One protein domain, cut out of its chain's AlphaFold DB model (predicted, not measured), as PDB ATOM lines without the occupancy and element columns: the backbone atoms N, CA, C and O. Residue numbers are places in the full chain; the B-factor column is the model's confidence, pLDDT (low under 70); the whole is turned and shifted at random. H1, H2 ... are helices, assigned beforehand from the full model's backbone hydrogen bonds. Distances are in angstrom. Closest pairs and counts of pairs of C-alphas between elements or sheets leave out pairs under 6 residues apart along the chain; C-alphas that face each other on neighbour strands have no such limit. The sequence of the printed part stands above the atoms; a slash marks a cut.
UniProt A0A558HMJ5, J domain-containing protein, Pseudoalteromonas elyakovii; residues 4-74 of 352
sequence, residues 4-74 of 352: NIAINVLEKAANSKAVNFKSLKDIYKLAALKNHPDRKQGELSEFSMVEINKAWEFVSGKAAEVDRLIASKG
ATOM      1  N   ASN A   4     116.214 107.607 142.638       87.25
ATOM      2  CA  ASN A   4     116.673 107.174 141.314       87.25
ATOM      3  C   ASN A   4     115.547 107.059 140.277       87.25
ATOM      4  O   ASN A   4     115.787 107.317 139.103       87.25
ATOM      5  N   ILE A   5     114.332 106.693 140.700       88.19
ATOM      6  CA  ILE A   5     113.167 106.610 139.809       88.19
ATOM      7  C   ILE A   5     112.728 108.023 139.418       88.19
ATOM      8  O   ILE A   5     112.526 108.282 138.239       88.19
ATOM      9  N   ALA A   6     112.660 108.946 140.381       88.69
ATOM     10  CA  ALA A   6     112.310 110.341 140.121       88.69
ATOM     11  C   ALA A   6     113.320 111.032 139.186       88.69
ATOM     12  O   ALA A   6     112.917 111.686 138.230       88.69
ATOM     13  N   ILE A   7     114.625 110.823 139.408       90.38
ATOM     14  CA  ILE A   7     115.685 111.317 138.513       90.38
ATOM     15  C   ILE A   7     115.487 110.757 137.099       90.38
ATOM     16  O   ILE A   7     115.468 111.522 136.143       90.38
ATOM     17  N   ASN A   8     115.279 109.444 136.960       90.94
ATOM     18  CA  ASN A   8     115.115 108.815 135.649       90.94
ATOM     19  C   ASN A   8     113.868 109.316 134.897       90.94
ATOM     20  O   ASN A   8     113.929 109.459 133.680       90.94
ATOM     21  N   VAL A   9     112.757 109.585 135.596       91.12
ATOM     22  CA  VAL A   9     111.546 110.173 134.991       91.12
ATOM     23  C   VAL A   9     111.858 111.550 134.400       91.12
ATOM     24  O   VAL A   9     111.520 111.807 133.249       91.12
ATOM     25  N   LEU A  10     112.554 112.412 135.150       90.44
ATOM     26  CA  LEU A  10     112.933 113.752 134.685       90.44
ATOM     27  C   LEU A  10     113.916 113.699 133.505       90.44
ATOM     28  O   LEU A  10     113.729 114.401 132.514       90.44
ATOM     29  N   GLU A  11     114.935 112.841 133.590       89.94
ATOM     30  CA  GLU A  11     115.939 112.651 132.537       89.94
ATOM     31  C   GLU A  11     115.321 112.150 131.228       89.94
ATOM     32  O   GLU A  11     115.585 112.704 130.158       89.94
ATOM     33  N   LYS A  12     114.449 111.135 131.301       89.62
ATOM     34  CA  LYS A  12     113.752 110.607 130.124       89.62
ATOM     35  C   LYS A  12     112.786 111.627 129.527       89.62
ATOM     36  O   LYS A  12     112.817 111.846 128.323       89.62
ATOM     37  N   ALA A  13     111.987 112.302 130.356       86.12
ATOM     38  CA  ALA A  13     111.024 113.300 129.889       86.12
ATOM     39  C   ALA A  13     111.687 114.508 129.196       86.12
ATOM     40  O   ALA A  13     111.071 115.145 128.341       86.12
ATOM     41  N   ALA A  14     112.937 114.828 129.548       83.12
ATOM     42  CA  ALA A  14     113.726 115.866 128.884       83.12
ATOM     43  C   ALA A  14     114.579 115.347 127.713       83.12
ATOM     44  O   ALA A  14     115.022 116.162 126.898       83.12
ATOM     45  N   ASN A  15     114.805 114.033 127.624       86.56
ATOM     46  CA  ASN A  15     115.862 113.399 126.832       86.56
ATOM     47  C   ASN A  15     117.259 113.976 127.156       86.56
ATOM     48  O   ASN A  15     117.967 114.463 126.280       86.56
ATOM     49  N   SER A  16     117.619 114.019 128.445       83.12
ATOM     50  CA  SER A  16     118.882 114.597 128.932       83.12
ATOM     51  C   SER A  16     119.322 113.964 130.260       83.12
ATOM     52  O   SER A  16     118.512 113.345 130.945       83.12
ATOM     53  N   LYS A  17     120.601 114.098 130.639       88.75
ATOM     54  CA  LYS A  17     121.199 113.477 131.837       88.75
ATOM     55  C   LYS A  17     121.687 114.516 132.840       88.75
ATOM     56  O   LYS A  17     122.362 115.471 132.465       88.75
ATOM     57  N   ALA A  18     121.364 114.317 134.117       83.44
ATOM     58  CA  ALA A  18     121.786 115.218 135.180       83.44
ATOM     59  C   ALA A  18     123.203 114.870 135.656       83.44
ATOM     60  O   ALA A  18     123.483 113.733 136.024       83.44
ATOM     61  N   VAL A  19     124.081 115.869 135.707       86.00
ATOM     62  CA  VAL A  19     125.451 115.765 136.247       86.00
ATOM     63  C   VAL A  19     125.549 116.207 137.711       86.00
ATOM     64  O   VAL A  19     126.524 115.912 138.392       86.00
ATOM     65  N   ASN A  20     124.532 116.914 138.201       88.38
ATOM     66  CA  ASN A  20     124.342 117.341 139.590       88.38
ATOM     67  C   ASN A  20     122.905 117.857 139.786       88.38
ATOM     68  O   ASN A  20     122.137 118.005 138.829       88.38
ATOM     69  N   PHE A  21     122.537 118.195 141.017       89.00
ATOM     70  CA  PHE A  21     121.217 118.707 141.371       89.00
ATOM     71  C   PHE A  21     120.841 119.985 140.604       89.00
ATOM     72  O   PHE A  21     119.691 120.150 140.193       89.00
ATOM     73  N   LYS A  22     121.811 120.873 140.342       90.88
ATOM     74  CA  LYS A  22     121.587 122.091 139.548       90.88
ATOM     75  C   LYS A  22     121.156 121.742 138.119       90.88
ATOM     76  O   LYS A  22     120.132 122.236 137.665       90.88
ATOM     77  N   SER A  23     121.870 120.835 137.453       85.50
ATOM     78  CA  SER A  23     121.499 120.364 136.113       85.50
ATOM     79  C   SER A  23     120.163 119.612 136.097       85.50
ATOM     80  O   SER A  23     119.395 119.758 135.152       85.50
ATOM     81  N   LEU A  24     119.821 118.884 137.170       89.19
ATOM     82  CA  LEU A  24     118.524 118.212 137.295       89.19
ATOM     83  C   LEU A  24     117.362 119.218 137.337       89.19
ATOM     84  O   LEU A  24     116.299 118.960 136.774       89.19
ATOM     85  N   LYS A  25     117.566 120.383 137.964       91.12
ATOM     86  CA  LYS A  25     116.588 121.481 137.968       91.12
ATOM     87  C   LYS A  25     116.341 122.033 136.567       91.12
ATOM     88  O   LYS A  25     115.201 122.338 136.222       91.12
ATOM     89  N   ASP A  26     117.390 122.171 135.769       86.69
ATOM     90  CA  ASP A  26     117.263 122.661 134.396       86.69
ATOM     91  C   ASP A  26     116.628 121.602 133.480       86.69
ATOM     92  O   ASP A  26     115.757 121.928 132.675       86.69
ATOM     93  N   ILE A  27     116.935 120.320 133.702       87.81
ATOM     94  CA  ILE A  27     116.263 119.173 133.069       87.81
ATOM     95  C   ILE A  27     114.767 119.146 133.388       87.81
ATOM     96  O   ILE A  27     113.960 118.950 132.483       87.81
ATOM     97  N   TYR A  28     114.368 119.406 134.637       92.56
ATOM     98  CA  TYR A  28     112.952 119.524 134.995       92.56
ATOM     99  C   TYR A  28     112.245 120.621 134.189       92.56
ATOM    100  O   TYR A  28     111.171 120.376 133.645       92.56
ATOM    101  N   LYS A  29     112.847 121.810 134.051       90.06
ATOM    102  CA  LYS A  29     112.257 122.899 133.251       90.06
ATOM    103  C   LYS A  29     112.095 122.501 131.784       90.06
ATOM    104  O   LYS A  29     111.065 122.797 131.187       90.06
ATOM    105  N   LEU A  30     113.089 121.816 131.213       84.50
ATOM    106  CA  LEU A  30     113.029 121.307 129.841       84.50
ATOM    107  C   LEU A  30     111.931 120.248 129.677       84.50
ATOM    108  O   LEU A  30     111.145 120.327 128.733       84.50
ATOM    109  N   ALA A  31     111.836 119.300 130.611       86.12
ATOM    110  CA  ALA A  31     110.777 118.298 130.637       86.12
ATOM    111  C   ALA A  31     109.393 118.957 130.749       86.12
ATOM    112  O   ALA A  31     108.498 118.626 129.974       86.12
ATOM    113  N   ALA A  32     109.221 119.926 131.648       86.56
ATOM    114  CA  ALA A  32     107.976 120.669 131.819       86.56
ATOM    115  C   ALA A  32     107.568 121.414 130.542       86.56
ATOM    116  O   ALA A  32     106.409 121.372 130.140       86.56
ATOM    117  N   LEU A  33     108.530 122.050 129.867       82.44
ATOM    118  CA  LEU A  33     108.297 122.799 128.637       82.44
ATOM    119  C   LEU A  33     107.888 121.895 127.464       82.44
ATOM    120  O   LEU A  33     107.003 122.265 126.695       82.44
ATOM    121  N   LYS A  34     108.504 120.713 127.339       82.25
ATOM    122  CA  LYS A  34     108.171 119.717 126.304       82.25
ATOM    123  C   LYS A  34     106.816 119.048 126.538       82.25
ATOM    124  O   LYS A  34     106.121 118.711 125.590       82.25
ATOM    125  N   ASN A  35     106.449 118.844 127.800       78.94
ATOM    126  CA  ASN A  35     105.295 118.029 128.181       78.94
ATOM    127  C   ASN A  35     104.070 118.844 128.604       78.94
ATOM    128  O   ASN A  35     103.060 118.259 129.008       78.94
ATOM    129  N   HIS A  36     104.145 120.173 128.500       79.69
ATOM    130  CA  HIS A  36     103.048 121.063 128.850       79.69
ATOM    131  C   HIS A  36     101.828 120.810 127.945       79.69
ATOM    132  O   HIS A  36     101.987 120.791 126.721       79.69
ATOM    133  N   PRO A  37     100.613 120.651 128.502       74.75
ATOM    134  CA  PRO A  37      99.404 120.375 127.720       74.75
ATOM    135  C   PRO A  37      99.138 121.436 126.641       74.75
ATOM    136  O   PRO A  37      98.842 121.074 125.508       74.75
ATOM    137  N   ASP A  38      99.379 122.716 126.941       73.44
ATOM    138  CA  ASP A  38      99.190 123.827 125.988       73.44
ATOM    139  C   ASP A  38     100.146 123.809 124.778       73.44
ATOM    140  O   ASP A  38      99.974 124.588 123.845       73.44
ATOM    141  N   ARG A  39     101.180 122.956 124.786       67.38
ATOM    142  CA  ARG A  39     102.177 122.853 123.706       67.38
ATOM    143  C   ARG A  39     102.095 121.548 122.912       67.38
ATOM    144  O   ARG A  39     102.842 121.389 121.949       67.38
ATOM    145  N   LYS A  40     101.210 120.612 123.276       61.78
ATOM    146  CA  LYS A  40     101.095 119.328 122.571       61.78
ATOM    147  C   LYS A  40     100.316 119.480 121.257       61.78
ATOM    148  O   LYS A  40      99.105 119.296 121.223       61.78
ATOM    149  N   GLN A  41     101.027 119.746 120.161       50.78
ATOM    150  CA  GLN A  41     100.574 119.418 118.804       50.78
ATOM    151  C   GLN A  41     101.222 118.090 118.375       50.78
ATOM    152  O   GLN A  41     102.336 118.072 117.871       50.78
ATOM    153  N   GLY A  42     100.536 116.965 118.596       53.72
ATOM    154  CA  GLY A  42     100.740 115.756 117.783       53.72
ATOM    155  C   GLY A  42     101.607 114.605 118.315       53.72
ATOM    156  O   GLY A  42     101.408 113.496 117.831       53.72
ATOM    157  N   GLU A  43     102.485 114.770 119.313       55.62
ATOM    158  CA  GLU A  43     103.295 113.644 119.837       55.62
ATOM    159  C   GLU A  43     102.866 113.162 121.238       55.62
ATOM    160  O   GLU A  43     102.764 113.923 122.209       55.62
ATOM    161  N   LEU A  44     102.631 111.850 121.349       58.00
ATOM    162  CA  LEU A  44     102.388 111.144 122.608       58.00
ATOM    163  C   LEU A  44     103.704 111.021 123.389       58.00
ATOM    164  O   LEU A  44     104.460 110.073 123.206       58.00
ATOM    165  N   SER A  45     103.984 111.973 124.275       66.50
ATOM    166  CA  SER A  45     105.060 111.795 125.258       66.50
ATOM    167  C   SER A  45     104.753 110.657 126.242       66.50
ATOM    168  O   SER A  45     103.632 110.571 126.748       66.50
ATOM    169  N   GLU A  46     105.779 109.855 126.552       79.25
ATOM    170  CA  GLU A  46     105.780 108.760 127.542       79.25
ATOM    171  C   GLU A  46     105.378 109.236 128.952       79.25
ATOM    172  O   GLU A  46     104.848 108.447 129.729       79.25
ATOM    173  N   PHE A  47     105.587 110.520 129.280       83.88
ATOM    174  CA  PHE A  47     105.328 111.069 130.615       83.88
ATOM    175  C   PHE A  47     104.333 112.231 130.585       83.88
ATOM    176  O   PHE A  47     104.440 113.177 129.797       83.88
ATOM    177  N   SER A  48     103.369 112.199 131.503       87.44
ATOM    178  CA  SER A  48     102.454 113.312 131.744       87.44
ATOM    179  C   SER A  48     103.113 114.420 132.571       87.44
ATOM    180  O   SER A  48     103.999 114.183 133.396       87.44
ATOM    181  N   MET A  49     102.623 115.655 132.424       88.19
ATOM    182  CA  MET A  49     103.070 116.782 133.253       88.19
ATOM    183  C   MET A  49     102.834 116.532 134.757       88.19
ATOM    184  O   MET A  49     103.610 116.977 135.602       88.19
ATOM    185  N   VAL A  50     101.797 115.757 135.099       88.75
ATOM    186  CA  VAL A  50     101.503 115.341 136.479       88.75
ATOM    187  C   VAL A  50     102.618 114.451 137.037       88.75
ATOM    188  O   VAL A  50     103.025 114.624 138.185       88.75
ATOM    189  N   GLU A  51     103.141 113.518 136.244       89.06
ATOM    190  CA  GLU A  51     104.238 112.634 136.657       89.06
ATOM    191  C   GLU A  51     105.562 113.385 136.794       89.06
ATOM    192  O   GLU A  51     106.295 113.162 137.759       89.06
ATOM    193  N   ILE A  52     105.837 114.324 135.886       90.56
ATOM    194  CA  ILE A  52     107.040 115.170 135.915       90.56
ATOM    195  C   ILE A  52     107.042 116.069 137.160       90.56
ATOM    196  O   ILE A  52     108.052 116.147 137.862       90.56
ATOM    197  N   ASN A  53     105.909 116.697 137.490       90.69
ATOM    198  CA  ASN A  53     105.788 117.519 138.696       90.69
ATOM    199  C   ASN A  53     105.932 116.687 139.976       90.69
ATOM    200  O   ASN A  53     106.708 117.062 140.852       90.69
ATOM    201  N   LYS A  54     105.285 115.514 140.051       92.50
ATOM    202  CA  LYS A  54     105.457 114.584 141.182       92.50
ATOM    203  C   LYS A  54     106.918 114.152 141.346       92.50
ATOM    204  O   LYS A  54     107.405 114.047 142.472       92.50
ATOM    205  N   ALA A  55     107.624 113.901 140.240       91.38
ATOM    206  CA  ALA A  55     109.049 113.575 140.245       91.38
ATOM    207  C   ALA A  55     109.900 114.718 140.809       91.38
ATOM    208  O   ALA A  55     110.744 114.472 141.672       91.38
ATOM    209  N   TRP A  56     109.640 115.954 140.380       95.44
ATOM    210  CA  TRP A  56     110.355 117.137 140.852       95.44
ATOM    211  C   TRP A  56     110.093 117.452 142.326       95.44
ATOM    212  O   TRP A  56     111.045 117.616 143.089       95.44
ATOM    213  N   GLU A  57     108.832 117.470 142.759       92.62
ATOM    214  CA  GLU A  57     108.455 117.700 144.161       92.62
ATOM    215  C   GLU A  57     109.150 116.717 145.106       92.62
ATOM    216  O   GLU A  57     109.606 117.084 146.188       92.62
ATOM    217  N   PHE A  58     109.304 115.465 144.675       92.75
ATOM    218  CA  PHE A  58     109.955 114.443 145.478       92.75
ATOM    219  C   PHE A  58     111.467 114.662 145.667       92.75
ATOM    220  O   PHE A  58     112.018 114.196 146.673       92.75
ATOM    221  N   VAL A  59     112.150 115.314 144.717       92.06
ATOM    222  CA  VAL A  59     113.619 115.494 144.729       92.06
ATOM    223  C   VAL A  59     114.067 116.911 145.080       92.06
ATOM    224  O   VAL A  59     115.205 117.081 145.509       92.06
ATOM    225  N   SER A  60     113.198 117.914 144.956       88.44
ATOM    226  CA  SER A  60     113.540 119.339 145.086       88.44
ATOM    227  C   SER A  60     114.089 119.738 146.466       88.44
ATOM    228  O   SER A  60     114.883 120.669 146.556       88.44
ATOM    229  N   GLY A  61     113.740 119.002 147.527       87.12
ATOM    230  CA  GLY A  61     114.282 119.176 148.882       87.12
ATOM    231  C   GLY A  61     115.487 118.293 149.239       87.12
ATOM    232  O   GLY A  61     115.899 118.282 150.394       87.12
ATOM    233  N   LYS A  62     116.039 117.511 148.297       93.06
ATOM    234  CA  LYS A  62     117.022 116.441 148.582       93.06
ATOM    235  C   LYS A  62     118.356 116.615 147.850       93.06
ATOM    236  O   LYS A  62     118.972 115.629 147.452       93.06
ATOM    237  N   ALA A  63     118.818 117.855 147.684       89.19
ATOM    238  CA  ALA A  63     120.000 118.187 146.879       89.19
ATOM    239  C   ALA A  63     121.229 117.306 147.184       89.19
ATOM    240  O   ALA A  63     121.738 116.631 146.295       89.19
ATOM    241  N   ALA A  64     121.632 117.203 148.456       86.25
ATOM    242  CA  ALA A  64     122.809 116.429 148.858       86.25
ATOM    243  C   ALA A  64     122.668 114.903 148.668       86.25
ATOM    244  O   ALA A  64     123.669 114.190 148.597       86.25
ATOM    245  N   GLU A  65     121.447 114.367 148.649       88.38
ATOM    246  CA  GLU A  65     121.192 112.942 148.391       88.38
ATOM    247  C   GLU A  65     121.151 112.661 146.883       88.38
ATOM    248  O   GLU A  65     121.685 111.653 146.426       88.38
ATOM    249  N   VAL A  66     120.594 113.595 146.105       88.88
ATOM    250  CA  VAL A  66     120.613 113.571 144.640       88.88
ATOM    251  C   VAL A  66     122.043 113.648 144.114       88.88
ATOM    252  O   VAL A  66     122.416 112.815 143.295       88.88
ATOM    253  N   ASP A  67     122.861 114.576 144.615       87.62
ATOM    254  CA  ASP A  67     124.261 114.705 144.197       87.62
ATOM    255  C   ASP A  67     125.071 113.453 144.542       87.62
ATOM    256  O   ASP A  67     125.804 112.943 143.697       87.62
ATOM    257  N   ARG A  68     124.876 112.885 145.741       85.62
ATOM    258  CA  ARG A  68     125.489 111.601 146.118       85.62
ATOM    259  C   ARG A  68     125.064 110.469 145.186       85.62
ATOM    260  O   ARG A  68     125.906 109.670 144.789       85.62
ATOM    261  N   LEU A  69     123.789 110.400 144.810       84.25
ATOM    262  CA  LEU A  69     123.288 109.365 143.907       84.25
ATOM    263  C   LEU A  69     123.811 109.533 142.477       84.25
ATOM    264  O   LEU A  69     124.248 108.546 141.887       84.25
ATOM    265  N   ILE A  70     123.829 110.756 141.945       84.94
ATOM    266  CA  ILE A  70     124.392 111.070 140.625       84.94
ATOM    267  C   ILE A  70     125.897 110.759 140.601       84.94
ATOM    268  O   ILE A  70     126.362 110.088 139.684       84.94
ATOM    269  N   ALA A  71     126.635 111.127 141.652       80.62
ATOM    270  CA  ALA A  71     128.052 110.795 141.794       80.62
ATOM    271  C   ALA A  71     128.289 109.282 141.940       80.62
ATOM    272  O   ALA A  71     129.211 108.746 141.332       80.62
ATOM    273  N   SER A  72     127.434 108.566 142.681       74.06
ATOM    274  CA  SER A  72     127.550 107.107 142.852       74.06
ATOM    275  C   SER A  72     127.204 106.314 141.585       74.06
ATOM    276  O   SER A  72     127.722 105.218 141.386       74.06
ATOM    277  N   LYS A  73     126.377 106.877 140.688       64.19
ATOM    278  CA  LYS A  73     126.196 106.366 139.318       64.19
ATOM    279  C   LYS A  73     127.455 106.568 138.453       64.19
ATOM    280  O   LYS A  73     127.609 105.870 137.457       64.19
ATOM    281  N   GLY A  74     128.365 107.466 138.843       48.34
ATOM    282  CA  GLY A  74     129.579 107.825 138.106       48.34
ATOM    283  C   GLY A  74     130.727 106.805 138.142       48.34
ATOM    284  O   GLY A  74     131.659 106.946 137.359       48.34
TER     285      GLY A  74
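Overview. This is residues 4 to 74 of the 352 residues of the protein "J domain-containing protein" of Pseudoalteromonas elyakovii (UniProt A0A558HMJ5). Three helices pack together as a triangle: H2 and H3 form a helical hairpin side by side, and H1 packs on both of them at a slant. H4 lies crosswise at the end of the hairpin where H2 begins and H3 ends, and the long loop of residues 36 to 48 makes the opposite end. The printed part has 71 residues with four named helices, in the order H1, H2, H3, H4, and no named strand; the class is all helix, and the helix packing is mostly crossed. The whole is compact, with a radius of gyration of the C-alphas of 12.0 A, but elongated in outline, spanning 38 by 21 by 17 A.

Arrangement. H1, residues 4 to 14, touches H2, residues 21 to 35, at a steep tilt of 51 degrees, the same way; their closest C-alphas, those of Ala 14 and Ala 31, are 4.2 A apart. H1 also touches H3, residues 49 to 59, at a steep tilt of 43 degrees, opposite ways, with the closest C-alphas, those of Ala 6 and Ala 55, at 4.6 A. H2 is the hub, touching three other helices. H2 and H3 form a helical hairpin: they touch at a shallow tilt of 10 degrees, opposite ways, and their closest C-alphas, those of Asn 35 and Met 49, are 5.7 A apart. H4, residues 63 to 73, touches H2 at residue 21 alone, about perpendicular at 90 degrees; the closest C-alphas, those of Phe 21 and Ala 63, are 5.7 A apart. H4 is close to H1 but not clearly touching, with the C-alphas of Asn 4 and Leu 69 the closest at 7.4 A. H4 is likewise close to H3 but not clearly touching, the closest C-alphas being those of Val 59 and Val 66 at 7.3 A. In H1, H2, H3 and H4 every O i to N i+4 pair is within hydrogen-bond range.

Along the chain. H1 begins at C-alpha 4, at (116.673, 107.174, 141.314), and is 15.5 A long from first to last C-alpha. H2, the longest helix with 15 residues, measures 20.7 A and begins at C-alpha 21, at (121.217, 118.707, 141.371). H3 measures 15.6 A. H4 measures 15.3 A and ends at C-alpha 73, at (126.196, 106.366, 139.318).

Size, cuts and confidence. The two C-alphas farthest apart, those of Gln 41 and Ser 72, are 38.2 A apart. The printed part has no cut. The link from H1 to H2 is short, that from H2 to H3 is long with 13 residues, and that from H3 to H4 is tight. The mean pLDDT of the printed part is 83.4, and residues 39 to 45 and 73 to 74 are under 70.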